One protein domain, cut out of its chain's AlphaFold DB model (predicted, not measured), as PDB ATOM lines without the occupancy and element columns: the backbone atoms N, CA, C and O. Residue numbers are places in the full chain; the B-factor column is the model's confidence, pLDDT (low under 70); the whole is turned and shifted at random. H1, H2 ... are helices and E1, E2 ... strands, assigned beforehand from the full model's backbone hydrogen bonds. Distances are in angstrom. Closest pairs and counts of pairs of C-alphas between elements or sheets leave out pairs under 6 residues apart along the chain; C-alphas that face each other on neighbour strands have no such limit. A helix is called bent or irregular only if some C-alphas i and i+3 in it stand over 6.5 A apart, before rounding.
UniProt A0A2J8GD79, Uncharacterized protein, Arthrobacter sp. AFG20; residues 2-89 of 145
ATOM      1  N   ALA A   2      89.746   8.083  15.879       46.22
ATOM      2  CA  ALA A   2      89.197   7.807  17.207       46.22
ATOM      3  C   ALA A   2      88.376   6.518  17.093       46.22
ATOM      4  O   ALA A   2      87.562   6.408  16.173       46.22
ATOM      5  N   LEU A   3      88.653   5.524  17.940       55.44
ATOM      6  CA  LEU A   3      87.773   4.369  18.071       55.44
ATOM      7  C   LEU A   3      86.410   4.940  18.454       55.44
ATOM      8  O   LEU A   3      86.262   5.528  19.520       55.44
ATOM      9  N   ALA A   4      85.456   4.887  17.531       66.88
ATOM     10  CA  ALA A   4      84.110   5.311  17.845       66.88
ATOM     11  C   ALA A   4      83.566   4.291  18.849       66.88
ATOM     12  O   ALA A   4      83.489   3.100  18.542       66.88
ATOM     13  N   ASP A   5      83.250   4.758  20.052       83.12
ATOM     14  CA  ASP A   5      82.578   3.974  21.081       83.12
ATOM     15  C   ASP A   5      81.170   3.637  20.565       83.12
ATOM     16  O   ASP A   5      80.231   4.411  20.742       83.12
ATOM     17  N   ILE A   6      81.043   2.532  19.830       86.19
ATOM     18  CA  ILE A   6      79.815   2.111  19.144       86.19
ATOM     19  C   ILE A   6      79.263   0.858  19.823       86.19
ATOM     20  O   ILE A   6      80.003  -0.074  20.144       86.19
ATOM     21  N   ASP A   7      77.947   0.814  20.008       82.31
ATOM     22  CA  ASP A   7      77.253  -0.393  20.438       82.31
ATOM     23  C   ASP A   7      77.189  -1.384  19.262       82.31
ATOM     24  O   ASP A   7      76.514  -1.114  18.263       82.31
ATOM     25  N   PRO A   8      77.817  -2.570  19.366       79.38
ATOM     26  CA  PRO A   8      77.869  -3.540  18.273       79.38
ATOM     27  C   PRO A   8      76.495  -4.103  17.880       79.38
ATOM     28  O   PRO A   8      76.380  -4.764  16.849       79.38
ATOM     29  N   LYS A   9      75.453  -3.902  18.696       84.56
ATOM     30  CA  LYS A   9      74.089  -4.355  18.396       84.56
ATOM     31  C   LYS A   9      73.273  -3.325  17.632       84.56
ATOM     32  O   LYS A   9      72.369  -3.714  16.896       84.56
ATOM     33  N   THR A  10      73.529  -2.042  17.862       86.38
ATOM     34  CA  THR A  10      72.695  -0.953  17.336       86.38
ATOM     35  C   THR A  10      73.423  -0.076  16.325       86.38
ATOM     36  O   THR A  10      72.754   0.661  15.609       86.38
ATOM     37  N   ASP A  11      74.752  -0.182  16.236       87.12
ATOM     38  CA  ASP A  11      75.620   0.678  15.421       87.12
ATOM     39  C   ASP A  11      75.490   2.175  15.779       87.12
ATOM     40  O   ASP A  11      75.808   3.069  14.998       87.12
ATOM     41  N   LEU A  12      74.998   2.458  16.992       87.81
ATOM     42  CA  LEU A  12      74.850   3.801  17.545       87.81
ATOM     43  C   LEU A  12      75.960   4.092  18.564       87.81
ATOM     44  O   LEU A  12      76.505   3.155  19.153       87.81
ATOM     45  N   PRO A  13      76.273   5.377  18.827       88.25
ATOM     46  CA  PRO A  13      77.189   5.753  19.897       88.25
ATOM     47  C   PRO A  13      76.773   5.171  21.252       88.25
ATOM     48  O   PRO A  13      75.609   5.256  21.648       88.25
ATOM     49  N   ASP A  14      77.743   4.618  21.973       91.00
ATOM     50  CA  ASP A  14      77.543   3.960  23.253       91.00
ATOM     51  C   ASP A  14      78.077   4.817  24.410       91.00
ATOM     52  O   ASP A  14      79.279   4.806  24.701       91.00
ATOM     53  N   PRO A  15      77.195   5.528  25.134       90.25
ATOM     54  CA  PRO A  15      77.624   6.430  26.197       90.25
ATOM     55  C   PRO A  15      78.283   5.698  27.372       90.25
ATOM     56  O   PRO A  15      79.026   6.317  28.132       90.25
ATOM     57  N   TYR A  16      78.036   4.394  27.544       91.75
ATOM     58  CA  TYR A  16      78.677   3.621  28.604       91.75
ATOM     59  C   TYR A  16      80.131   3.322  28.256       91.75
ATOM     60  O   TYR A  16      80.987   3.460  29.123       91.75
ATOM     61  N   LEU A  17      80.420   2.948  27.006       89.94
ATOM     62  CA  LEU A  17      81.801   2.748  26.555       89.94
ATOM     63  C   LEU A  17      82.586   4.060  26.611       89.94
ATOM     64  O   LEU A  17      83.675   4.077  27.177       89.94
ATOM     65  N   THR A  18      81.989   5.167  26.161       90.00
ATOM     66  CA  THR A  18      82.610   6.495  26.264       90.00
ATOM     67  C   THR A  18      82.904   6.892  27.710       90.00
ATOM     68  O   THR A  18      83.991   7.388  27.994       90.00
ATOM     69  N   ALA A  19      81.984   6.646  28.649       90.88
ATOM     70  CA  ALA A  19      82.228   6.931  30.063       90.88
ATOM     71  C   ALA A  19      83.360   6.072  30.651       90.88
ATOM     72  O   ALA A  19      84.155   6.574  31.441       90.88
ATOM     73  N   LEU A  20      83.448   4.793  30.272       90.69
ATOM     74  CA  LEU A  20      84.519   3.900  30.729       90.69
ATOM     75  C   LEU A  20      85.878   4.315  30.182       90.69
ATOM     76  O   LEU A  20      86.823   4.421  30.958       90.69
ATOM     77  N   ARG A  21      85.950   4.618  28.884       87.62
ATOM     78  CA  ARG A  21      87.168   5.120  28.251       87.62
ATOM     79  C   ARG A  21      87.613   6.441  28.878       87.62
ATOM     80  O   ARG A  21      88.769   6.564  29.248       87.62
ATOM     81  N   GLY A  22      86.693   7.383  29.100       86.50
ATOM     82  CA  GLY A  22      87.022   8.650  29.765       86.50
ATOM     83  C   GLY A  22      87.550   8.464  31.193       86.50
ATOM     84  O   GLY A  22      88.453   9.174  31.617       86.50
ATOM     85  N   ILE A  23      87.040   7.482  31.944       88.06
ATOM     86  CA  ILE A  23      87.561   7.142  33.279       88.06
ATOM     87  C   ILE A  23      88.972   6.548  33.200       88.06
ATOM     88  O   ILE A  23      89.819   6.864  34.037       88.06
ATOM     89  N   GLU A  24      89.230   5.692  32.218       86.75
ATOM     90  CA  GLU A  24      90.558   5.134  31.982       86.75
ATOM     91  C   GLU A  24      91.560   6.232  31.596       86.75
ATOM     92  O   GLU A  24      92.616   6.332  32.219       86.75
ATOM     93  N   GLU A  25      91.191   7.101  30.652       83.44
ATOM     94  CA  GLU A  25      92.016   8.208  30.152       83.44
ATOM     95  C   GLU A  25      92.325   9.244  31.248       83.44
ATOM     96  O   GLU A  25      93.480   9.629  31.407       83.44
ATOM     97  N   GLU A  26      91.333   9.645  32.056       81.12
ATOM     98  CA  GLU A  26      91.475  10.720  33.058       81.12
ATOM     99  C   GLU A  26      91.950  10.259  34.442       81.12
ATOM    100  O   GLU A  26      92.485  11.050  35.226       81.12
ATOM    101  N   LEU A  27      91.731   8.989  34.800       83.31
ATOM    102  CA  LEU A  27      92.043   8.478  36.142       83.31
ATOM    103  C   LEU A  27      93.022   7.299  36.131       83.31
ATOM    104  O   LEU A  27      93.438   6.861  37.208       83.31
ATOM    105  N   GLY A  28      93.393   6.778  34.957       82.44
ATOM    106  CA  GLY A  28      94.198   5.560  34.831       82.44
ATOM    107  C   GLY A  28      93.476   4.322  35.370       82.44
ATOM    108  O   GLY A  28      94.114   3.380  35.844       82.44
ATOM    109  N   MET A  29      92.142   4.357  35.406       87.19
ATOM    110  CA  MET A  29      91.317   3.318  36.009       87.19
ATOM    111  C   MET A  29      90.801   2.352  34.948       87.19
ATOM    112  O   MET A  29      89.773   2.605  34.326       87.19
ATOM    113  N   ASP A  30      91.473   1.213  34.802       86.62
ATOM    114  CA  ASP A  30      90.963   0.125  33.970       86.62
ATOM    115  C   ASP A  30      89.787  -0.582  34.666       86.62
ATOM    116  O   ASP A  30      89.937  -1.315  35.655       86.62
ATOM    117  N   LEU A  31      88.588  -0.312  34.152       86.75
ATOM    118  CA  LEU A  31      87.326  -0.892  34.602       86.75
ATOM    119  C   LEU A  31      86.835  -2.029  33.692       86.75
ATOM    120  O   LEU A  31      85.744  -2.550  33.930       86.75
ATOM    121  N   SER A  32      87.599  -2.415  32.665       79.12
ATOM    122  CA  SER A  32      87.185  -3.410  31.666       79.12
ATOM    123  C   SER A  32      87.026  -4.819  32.250       79.12
ATOM    124  O   SER A  32      86.161  -5.579  31.810       79.12
ATOM    125  N   GLU A  33      87.804  -5.147  33.283       79.56
ATOM    126  CA  GLU A  33      87.764  -6.441  33.976       79.56
ATOM    127  C   GLU A  33      86.702  -6.516  35.090       79.56
ATOM    128  O   GLU A  33      86.450  -7.588  35.644       79.56
ATOM    129  N   GLU A  34      86.080  -5.393  35.458       87.25
ATOM    130  CA  GLU A  34      85.112  -5.360  36.553       87.25
ATOM    131  C   GLU A  34      83.725  -5.834  36.070       87.25
ATOM    132  O   GLU A  34      83.177  -5.303  35.094       87.25
ATOM    133  N   PRO A  35      83.093  -6.800  36.763       83.38
ATOM    134  CA  PRO A  35      81.820  -7.351  36.327       83.38
ATOM    135  C   PRO A  35      80.695  -6.314  36.390       83.38
ATOM    136  O   PRO A  35      80.581  -5.510  37.327       83.38
ATOM    137  N   ASP A  36      79.821  -6.381  35.384       87.31
ATOM    138  CA  ASP A  36      78.589  -5.603  35.279       87.31
ATOM    139  C   ASP A  36      78.791  -4.081  35.306       87.31
ATOM    140  O   ASP A  36      77.888  -3.345  35.714       87.31
ATOM    141  N   MET A  37      79.944  -3.573  34.850       89.62
ATOM    142  CA  MET A  37      80.272  -2.150  34.978       89.62
ATOM    143  C   MET A  37      79.239  -1.219  34.331       89.62
ATOM    144  O   MET A  37      78.895  -0.191  34.909       89.62
ATOM    145  N   ARG A  38      78.627  -1.616  33.207       89.31
ATOM    146  CA  ARG A  38      77.517  -0.850  32.607       89.31
ATOM    147  C   ARG A  38      76.365  -0.601  33.580       89.31
ATOM    148  O   ARG A  38      75.836   0.501  33.626       89.31
ATOM    149  N   SER A  39      76.005  -1.598  34.389       90.94
ATOM    150  CA  SER A  39      74.929  -1.480  35.384       90.94
ATOM    151  C   SER A  39      75.314  -0.613  36.591       90.94
ATOM    152  O   SER A  39      74.449  -0.175  37.351       90.94
ATOM    153  N   ARG A  40      76.615  -0.359  36.774       92.38
ATOM    154  CA  ARG A  40      77.167   0.490  37.836       92.38
ATOM    155  C   ARG A  40      77.225   1.963  37.442       92.38
ATOM    156  O   ARG A  40      77.425   2.799  38.324       92.38
ATOM    157  N   ILE A  41      77.045   2.283  36.159       94.19
ATOM    158  CA  ILE A  41      76.951   3.651  35.648       94.19
ATOM    159  C   ILE A  41      75.491   4.096  35.712       94.19
ATOM    160  O   ILE A  41      74.592   3.421  35.216       94.19
ATOM    161  N   THR A  42      75.240   5.247  36.327       94.88
ATOM    162  CA  THR A  42      73.921   5.887  36.329       94.88
ATOM    163  C   THR A  42      74.046   7.296  35.776       94.88
ATOM    164  O   THR A  42      74.692   8.139  36.399       94.88
ATOM    165  N   PHE A  43      73.396   7.551  34.640       95.25
ATOM    166  CA  PHE A  43      73.222   8.891  34.085       95.25
ATOM    167  C   PHE A  43      71.979   9.548  34.693       95.25
ATOM    168  O   PHE A  43      70.886   8.983  34.655       95.25
ATOM    169  N   HIS A  44      72.147  10.737  35.271       92.62
ATOM    170  CA  HIS A  44      71.079  11.491  35.942       92.62
ATOM    171  C   HIS A  44      70.483  12.575  35.060       92.62
ATOM    172  O   HIS A  44      69.337  12.971  35.265       92.62
ATOM    173  N   SER A  45      71.277  13.117  34.140       91.38
ATOM    174  CA  SER A  45      70.883  14.279  33.357       91.38
ATOM    175  C   SER A  45      71.646  14.363  32.042       91.38
ATOM    176  O   SER A  45      72.718  13.776  31.883       91.38
ATOM    177  N   LEU A  46      71.074  15.136  31.128       91.88
ATOM    178  CA  LEU A  46      71.681  15.591  29.893       91.88
ATOM    179  C   LEU A  46      71.802  17.110  29.994       91.88
ATOM    180  O   LEU A  46      70.811  17.790  30.267       91.88
ATOM    181  N   ILE A  47      72.999  17.631  29.763       90.19
ATOM    182  CA  ILE A  47      73.248  19.067  29.680       90.19
ATOM    183  C   ILE A  47      73.617  19.460  28.255       90.19
ATOM    184  O   ILE A  47      74.168  18.661  27.498       90.19
ATOM    185  N   CYS A  48      73.316  20.711  27.926       88.62
ATOM    186  CA  CYS A  48      73.731  21.359  26.695       88.62
ATOM    187  C   CYS A  48      74.585  22.571  27.070       88.62
ATOM    188  O   CYS A  48      74.082  23.518  27.681       88.62
ATOM    189  N   ASP A  49      75.872  22.526  26.736       82.56
ATOM    190  CA  ASP A  49      76.722  23.710  26.734       82.56
ATOM    191  C   ASP A  49      76.492  24.445  25.413       82.56
ATOM    192  O   ASP A  49      77.061  24.117  24.372       82.56
ATOM    193  N   VAL A  50      75.630  25.460  25.459       84.81
ATOM    194  CA  VAL A  50      75.288  26.278  24.287       84.81
ATOM    195  C   VAL A  50      76.457  27.121  23.778       84.81
ATOM    196  O   VAL A  50      76.432  27.546  22.627       84.81
ATOM    197  N   THR A  51      77.475  27.363  24.607       82.25
ATOM    198  CA  THR A  51      78.655  28.154  24.226       82.25
ATOM    199  C   THR A  51      79.572  27.335  23.332       82.25
ATOM    200  O   THR A  51      80.118  27.857  22.361       82.25
ATOM    201  N   ARG A  52      79.727  26.047  23.652       77.94
ATOM    202  CA  ARG A  52      80.553  25.099  22.891       77.94
ATOM    203  C   ARG A  52      79.758  24.264  21.889       77.94
ATOM    204  O   ARG A  52      80.350  23.586  21.060       77.94
ATOM    205  N   TYR A  53      78.429  24.359  21.932       85.56
ATOM    206  CA  TYR A  53      77.510  23.512  21.171       85.56
ATOM    207  C   TYR A  53      77.732  22.016  21.455       85.56
ATOM    208  O   TYR A  53      77.696  21.168  20.564       85.56
ATOM    209  N   GLU A  54      77.964  21.703  22.730       83.31
ATOM    210  CA  GLU A  54      78.290  20.364  23.212       83.31
ATOM    211  C   GLU A  54      77.160  19.809  24.078       83.31
ATOM    212  O   GLU A  54      76.537  20.516  24.873       83.31
ATOM    213  N   TRP A  55      76.915  18.509  23.939       87.19
ATOM    214  CA  TRP A  55      75.993  17.768  24.791       87.19
ATOM    215  C   TRP A  55      76.795  16.842  25.690       87.19
ATOM    216  O   TRP A  55      77.653  16.107  25.206       87.19
ATOM    217  N   ALA A  56      76.490  16.840  26.984       88.19
ATOM    218  CA  ALA A  56      77.151  15.957  27.934       88.19
ATOM    219  C   ALA A  56      76.137  15.235  28.817       88.19
ATOM    220  O   ALA A  56      75.137  15.803  29.264       88.19
ATOM    221  N   LEU A  57      76.412  13.961  29.082       92.94
ATOM    222  CA  LEU A  57      75.680  13.180  30.065       92.94
ATOM    223  C   LEU A  57      76.362  13.324  31.421       92.94
ATOM    224  O   LEU A  57      77.562  13.101  31.553       92.94
ATOM    225  N   LEU A  58      75.578  13.663  32.438       92.56
ATOM    226  CA  LEU A  58      76.051  13.716  33.815       92.56
ATOM    227  C   LEU A  58      75.661  12.428  34.519       92.56
ATOM    228  O   LEU A  58      74.481  12.074  34.578       92.56
ATOM    229  N   GLY A  59      76.651  11.726  35.057       93.56
ATOM    230  CA  GLY A  59      76.441  10.468  35.750       93.56
ATOM    231  C   GLY A  59      77.468  10.203  36.838       93.56
ATOM    232  O   GLY A  59      78.449  10.930  36.999       93.56
ATOM    233  N   HIS A  60      77.235   9.121  37.578       93.56
ATOM    234  CA  HIS A  60      78.235   8.546  38.470       93.56
ATOM    235  C   HIS A  60      78.453   7.071  38.181       93.56
ATOM    236  O   HIS A  60      77.586   6.393  37.626       93.56
ATOM    237  N   VAL A  61      79.589   6.575  38.660       94.00
ATOM    238  CA  VAL A  61      79.954   5.161  38.625       94.00
ATOM    239  C   VAL A  61      80.049   4.629  40.049       94.00
ATOM    240  O   VAL A  61      80.718   5.208  40.905       94.00
ATOM    241  N   ASN A  62      79.346   3.532  40.328       92.50
ATOM    242  CA  ASN A  62      79.372   2.886  41.633       92.50
ATOM    243  C   ASN A  62      80.497   1.843  41.731       92.50
ATOM    244  O   ASN A  62      80.351   0.694  41.311       92.50
ATOM    245  N   LEU A  63      81.581   2.236  42.393       92.31
ATOM    246  CA  LEU A  63      82.769   1.408  42.616       92.31
ATOM    247  C   LEU A  63      82.718   0.588  43.920       92.31
ATOM    248  O   LEU A  63      83.714  -0.012  44.322       92.31
ATOM    249  N   THR A  64      81.571   0.542  44.605       90.12
ATOM    250  CA  THR A  64      81.411  -0.285  45.813       90.12
ATOM    251  C   THR A  64      81.714  -1.752  45.491       90.12
ATOM    252  O   THR A  64      81.287  -2.254  44.451       90.12
ATOM    253  N   GLN A  65      82.427  -2.440  46.392       89.31
ATOM    254  CA  GLN A  65      82.872  -3.837  46.228       89.31
ATOM    255  C   GLN A  65      83.846  -4.079  45.059       89.31
ATOM    256  O   GLN A  65      84.004  -5.219  44.636       89.31
ATOM    257  N   THR A  66      84.510  -3.040  44.555       90.06
ATOM    258  CA  THR A  66      85.629  -3.180  43.606       90.06
ATOM    259  C   THR A  66      86.965  -2.976  44.325       90.06
ATOM    260  O   THR A  66      87.000  -2.564  45.491       90.06
ATOM    261  N   LYS A  67      88.085  -3.209  43.629       90.00
ATOM    262  CA  LYS A  67      89.433  -2.879  44.137       90.00
ATOM    263  C   LYS A  67      89.691  -1.365  44.234       90.00
ATOM    264  O   LYS A  67      90.646  -0.936  44.884       90.00
ATOM    265  N   TRP A  68      88.851  -0.551  43.597       90.62
ATOM    266  CA  TRP A  68      89.061   0.882  43.423       90.62
ATOM    267  C   TRP A  68      88.679   1.677  44.674       90.62
ATOM    268  O   TRP A  68      87.562   2.166  44.834       90.62
ATOM    269  N   THR A  69      89.650   1.818  45.573       91.44
ATOM    270  CA  THR A  69      89.589   2.728  46.728       91.44
ATOM    271  C   THR A  69      90.213   4.083  46.392       91.44
ATOM    272  O   THR A  69      90.966   4.204  45.428       91.44
ATOM    273  N   ASN A  70      89.976   5.107  47.217       90.50
ATOM    274  CA  ASN A  70      90.622   6.417  47.053       90.50
ATOM    275  C   ASN A  70      92.161   6.328  46.979       90.50
ATOM    276  O   ASN A  70      92.768   7.003  46.152       90.50
ATOM    277  N   ALA A  71      92.786   5.470  47.789       88.81
ATOM    278  CA  ALA A  71      94.229   5.250  47.785       88.81
ATOM    279  C   ALA A  71      94.707   4.597  46.479       88.81
ATOM    280  O   ALA A  71      95.717   5.017  45.918       88.81
ATOM    281  N   VAL A  72      93.958   3.612  45.968       89.69
ATOM    282  CA  VAL A  72      94.266   2.958  44.688       89.69
ATOM    283  C   VAL A  72      94.107   3.940  43.531       89.69
ATOM    284  O   VAL A  72      94.991   4.004  42.691       89.69
ATOM    285  N   ILE A  73      93.059   4.769  43.524       89.25
ATOM    286  CA  ILE A  73      92.844   5.802  42.495       89.25
ATOM    287  C   ILE A  73      93.974   6.840  42.516       89.25
ATOM    288  O   ILE A  73      94.509   7.206  41.474       89.25
ATOM    289  N   GLN A  74      94.393   7.295  43.701       87.00
ATOM    290  CA  GLN A  74      95.544   8.197  43.824       87.00
ATOM    291  C   GLN A  74      96.843   7.553  43.329       87.00
ATOM    292  O   GLN A  74      97.672   8.239  42.733       87.00
ATOM    293  N   GLY A  75      97.039   6.259  43.596       83.50
ATOM    294  CA  GLY A  75      98.179   5.496  43.092       83.50
ATOM    295  C   GLY A  75      98.143   5.355  41.571       83.50
ATOM    296  O   GLY A  75      99.122   5.693  40.912       83.50
ATOM    297  N   ALA A  76      97.004   4.933  41.022       81.50
ATOM    298  CA  ALA A  76      96.782   4.763  39.591       81.50
ATOM    299  C   ALA A  76      96.997   6.068  38.830       81.50
ATOM    300  O   ALA A  76      97.731   6.071  37.859       81.50
ATOM    301  N   ARG A  77      96.503   7.204  39.329       77.38
ATOM    302  CA  ARG A  77      96.753   8.506  38.698       77.38
ATOM    303  C   ARG A  77      98.222   8.948  38.741       77.38
ATOM    304  O   ARG A  77      98.688   9.624  37.835       77.38
ATOM    305  N   LYS A  78      98.973   8.599  39.793       75.75
ATOM    306  CA  LYS A  78     100.416   8.913  39.879       75.75
ATOM    307  C   LYS A  78     101.268   8.043  38.958       75.75
ATOM    308  O   LYS A  78     102.328   8.483  38.528       75.75
ATOM    309  N   LEU A  79     100.848   6.797  38.760       71.75
ATOM    310  CA  LEU A  79     101.545   5.802  37.943       71.75
ATOM    311  C   LEU A  79     101.047   5.784  36.495       71.75
ATOM    312  O   LEU A  79     101.727   5.248  35.625       71.75
ATOM    313  N   GLY A  80      99.863   6.340  36.261       62.06
ATOM    314  CA  GLY A  80      99.223   6.442  34.967       62.06
ATOM    315  C   GLY A  80     100.074   7.298  34.051       62.06
ATOM    316  O   GLY A  80     100.410   8.439  34.368       62.06
ATOM    317  N   VAL A  81     100.427   6.718  32.912       54.19
ATOM    318  CA  VAL A  81     100.909   7.472  31.764       54.19
ATOM    319  C   VAL A  81      99.650   8.032  31.123       54.19
ATOM    320  O   VAL A  81      99.000   7.338  30.346       54.19
ATOM    321  N   ALA A  82      99.245   9.237  31.522       54.53
ATOM    322  CA  ALA A  82      98.228   9.936  30.757       54.53
ATOM    323  C   ALA A  82      98.761  10.092  29.320       54.53
ATOM    324  O   ALA A  82      99.942  10.418  29.152       54.53
ATOM    325  N   PRO A  83      97.956   9.787  28.289       51.56
ATOM    326  CA  PRO A  83      98.372   9.962  26.900       51.56
ATOM    327  C   PRO A  83      98.813  11.404  26.598       51.56
ATOM    328  O   PRO A  83      99.697  11.595  25.768       51.56
ATOM    329  N   ASP A  84      98.248  12.368  27.333       52.12
ATOM    330  CA  ASP A  84      98.545  13.802  27.326       52.12
ATOM    331  C   ASP A  84      98.684  14.334  28.772       52.12
ATOM    332  O   ASP A  84      98.390  13.617  29.728       52.12
ATOM    333  N   ASP A  85      99.151  15.577  28.968       57.00
ATOM    334  CA  ASP A  85      99.156  16.218  30.295       57.00
ATOM    335  C   ASP A  85      97.761  16.106  30.933       57.00
ATOM    336  O   ASP A  85      96.767  16.461  30.303       57.00
ATOM    337  N   TRP A  86      97.677  15.624  32.182       59.19
ATOM    338  CA  TRP A  86      96.397  15.525  32.892       59.19
ATOM    339  C   TRP A  86      95.661  16.871  32.827       59.19
ATOM    340  O   TRP A  86      96.130  17.849  33.413       59.19
ATOM    341  N   GLU A  87      94.486  16.922  32.190       59.38
ATOM    342  CA  GLU A  87      93.699  18.163  32.103       59.38
ATOM    343  C   GLU A  87      93.278  18.656  33.498       59.38
ATOM    344  O   GLU A  87      93.120  19.850  33.767       59.38
ATOM    345  N   THR A  88      93.132  17.716  34.434       66.00
ATOM    346  CA  THR A  88      92.755  17.998  35.812       66.00
ATOM    347  C   THR A  88      93.994  18.234  36.686       66.00
ATOM    348  O   THR A  88      94.883  17.395  36.753       66.00
ATOM    349  N   ASN A  89      94.017  19.295  37.502       67.94
ATOM    350  CA  ASN A  89      95.152  19.588  38.403       67.94
ATOM    351  C   ASN A  89      95.075  18.907  39.786       67.94
ATOM    352  O   ASN A  89      96.075  18.805  40.498       67.94
TER     353      ASN A  89
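What this domain is: This is residues 2 to 89 of the 145 residues of an uncharacterized protein of Arthrobacter sp. AFG20 (UniProt A0A2J8GD79). Helix H1 lies in the middle, the long bent hairpin of E1 and E2 passes one side of it, and H3 makes a corner at its last residue; the hairpin's tip, residues 49 to 54, sticks out. The 88 printed residues, mixed in class, hold H1, H2, E1, E2, H3; the sheet E1 - E2 is antiparallel. The whole is only just compact, close to loose: radius of gyration of the C-alphas 14.3 A, spans 35 by 31 by 25 A.

How they stand to each other: H1, residues 15 to 27, and H2, residues 37 to 40, are close but not clearly touching; their closest C-alphas, Tyr 16 and Arg 38, are 6.1 A apart. E1, residues 41 to 49, bends by 64 degrees at residue 44 and forms a hairpin with E2, residues 54 to 61; N 44 and O 58 are 2.8 A apart, within hydrogen-bond range. H1 and E2 are near each other. H3, residues 70 to 79, only just touches H1, with 3 pairs of C-alphas within 8 A, closest Leu 27 and Arg 77, 5.4 A. In H1 and H3 every O i to N i+4 pair is within hydrogen-bond range; H2 is too short for one.

Where its parts are: H1 begins at C-alpha 15 (77.624, 6.430, 26.197); E1 spans 22.0 A; H3 ends at C-alpha 79 (101.545, 5.802, 37.943).

The domain as a whole: The printed part has no cut; pLDDT is under 70 at residues 2 to 4 and 80 to 89.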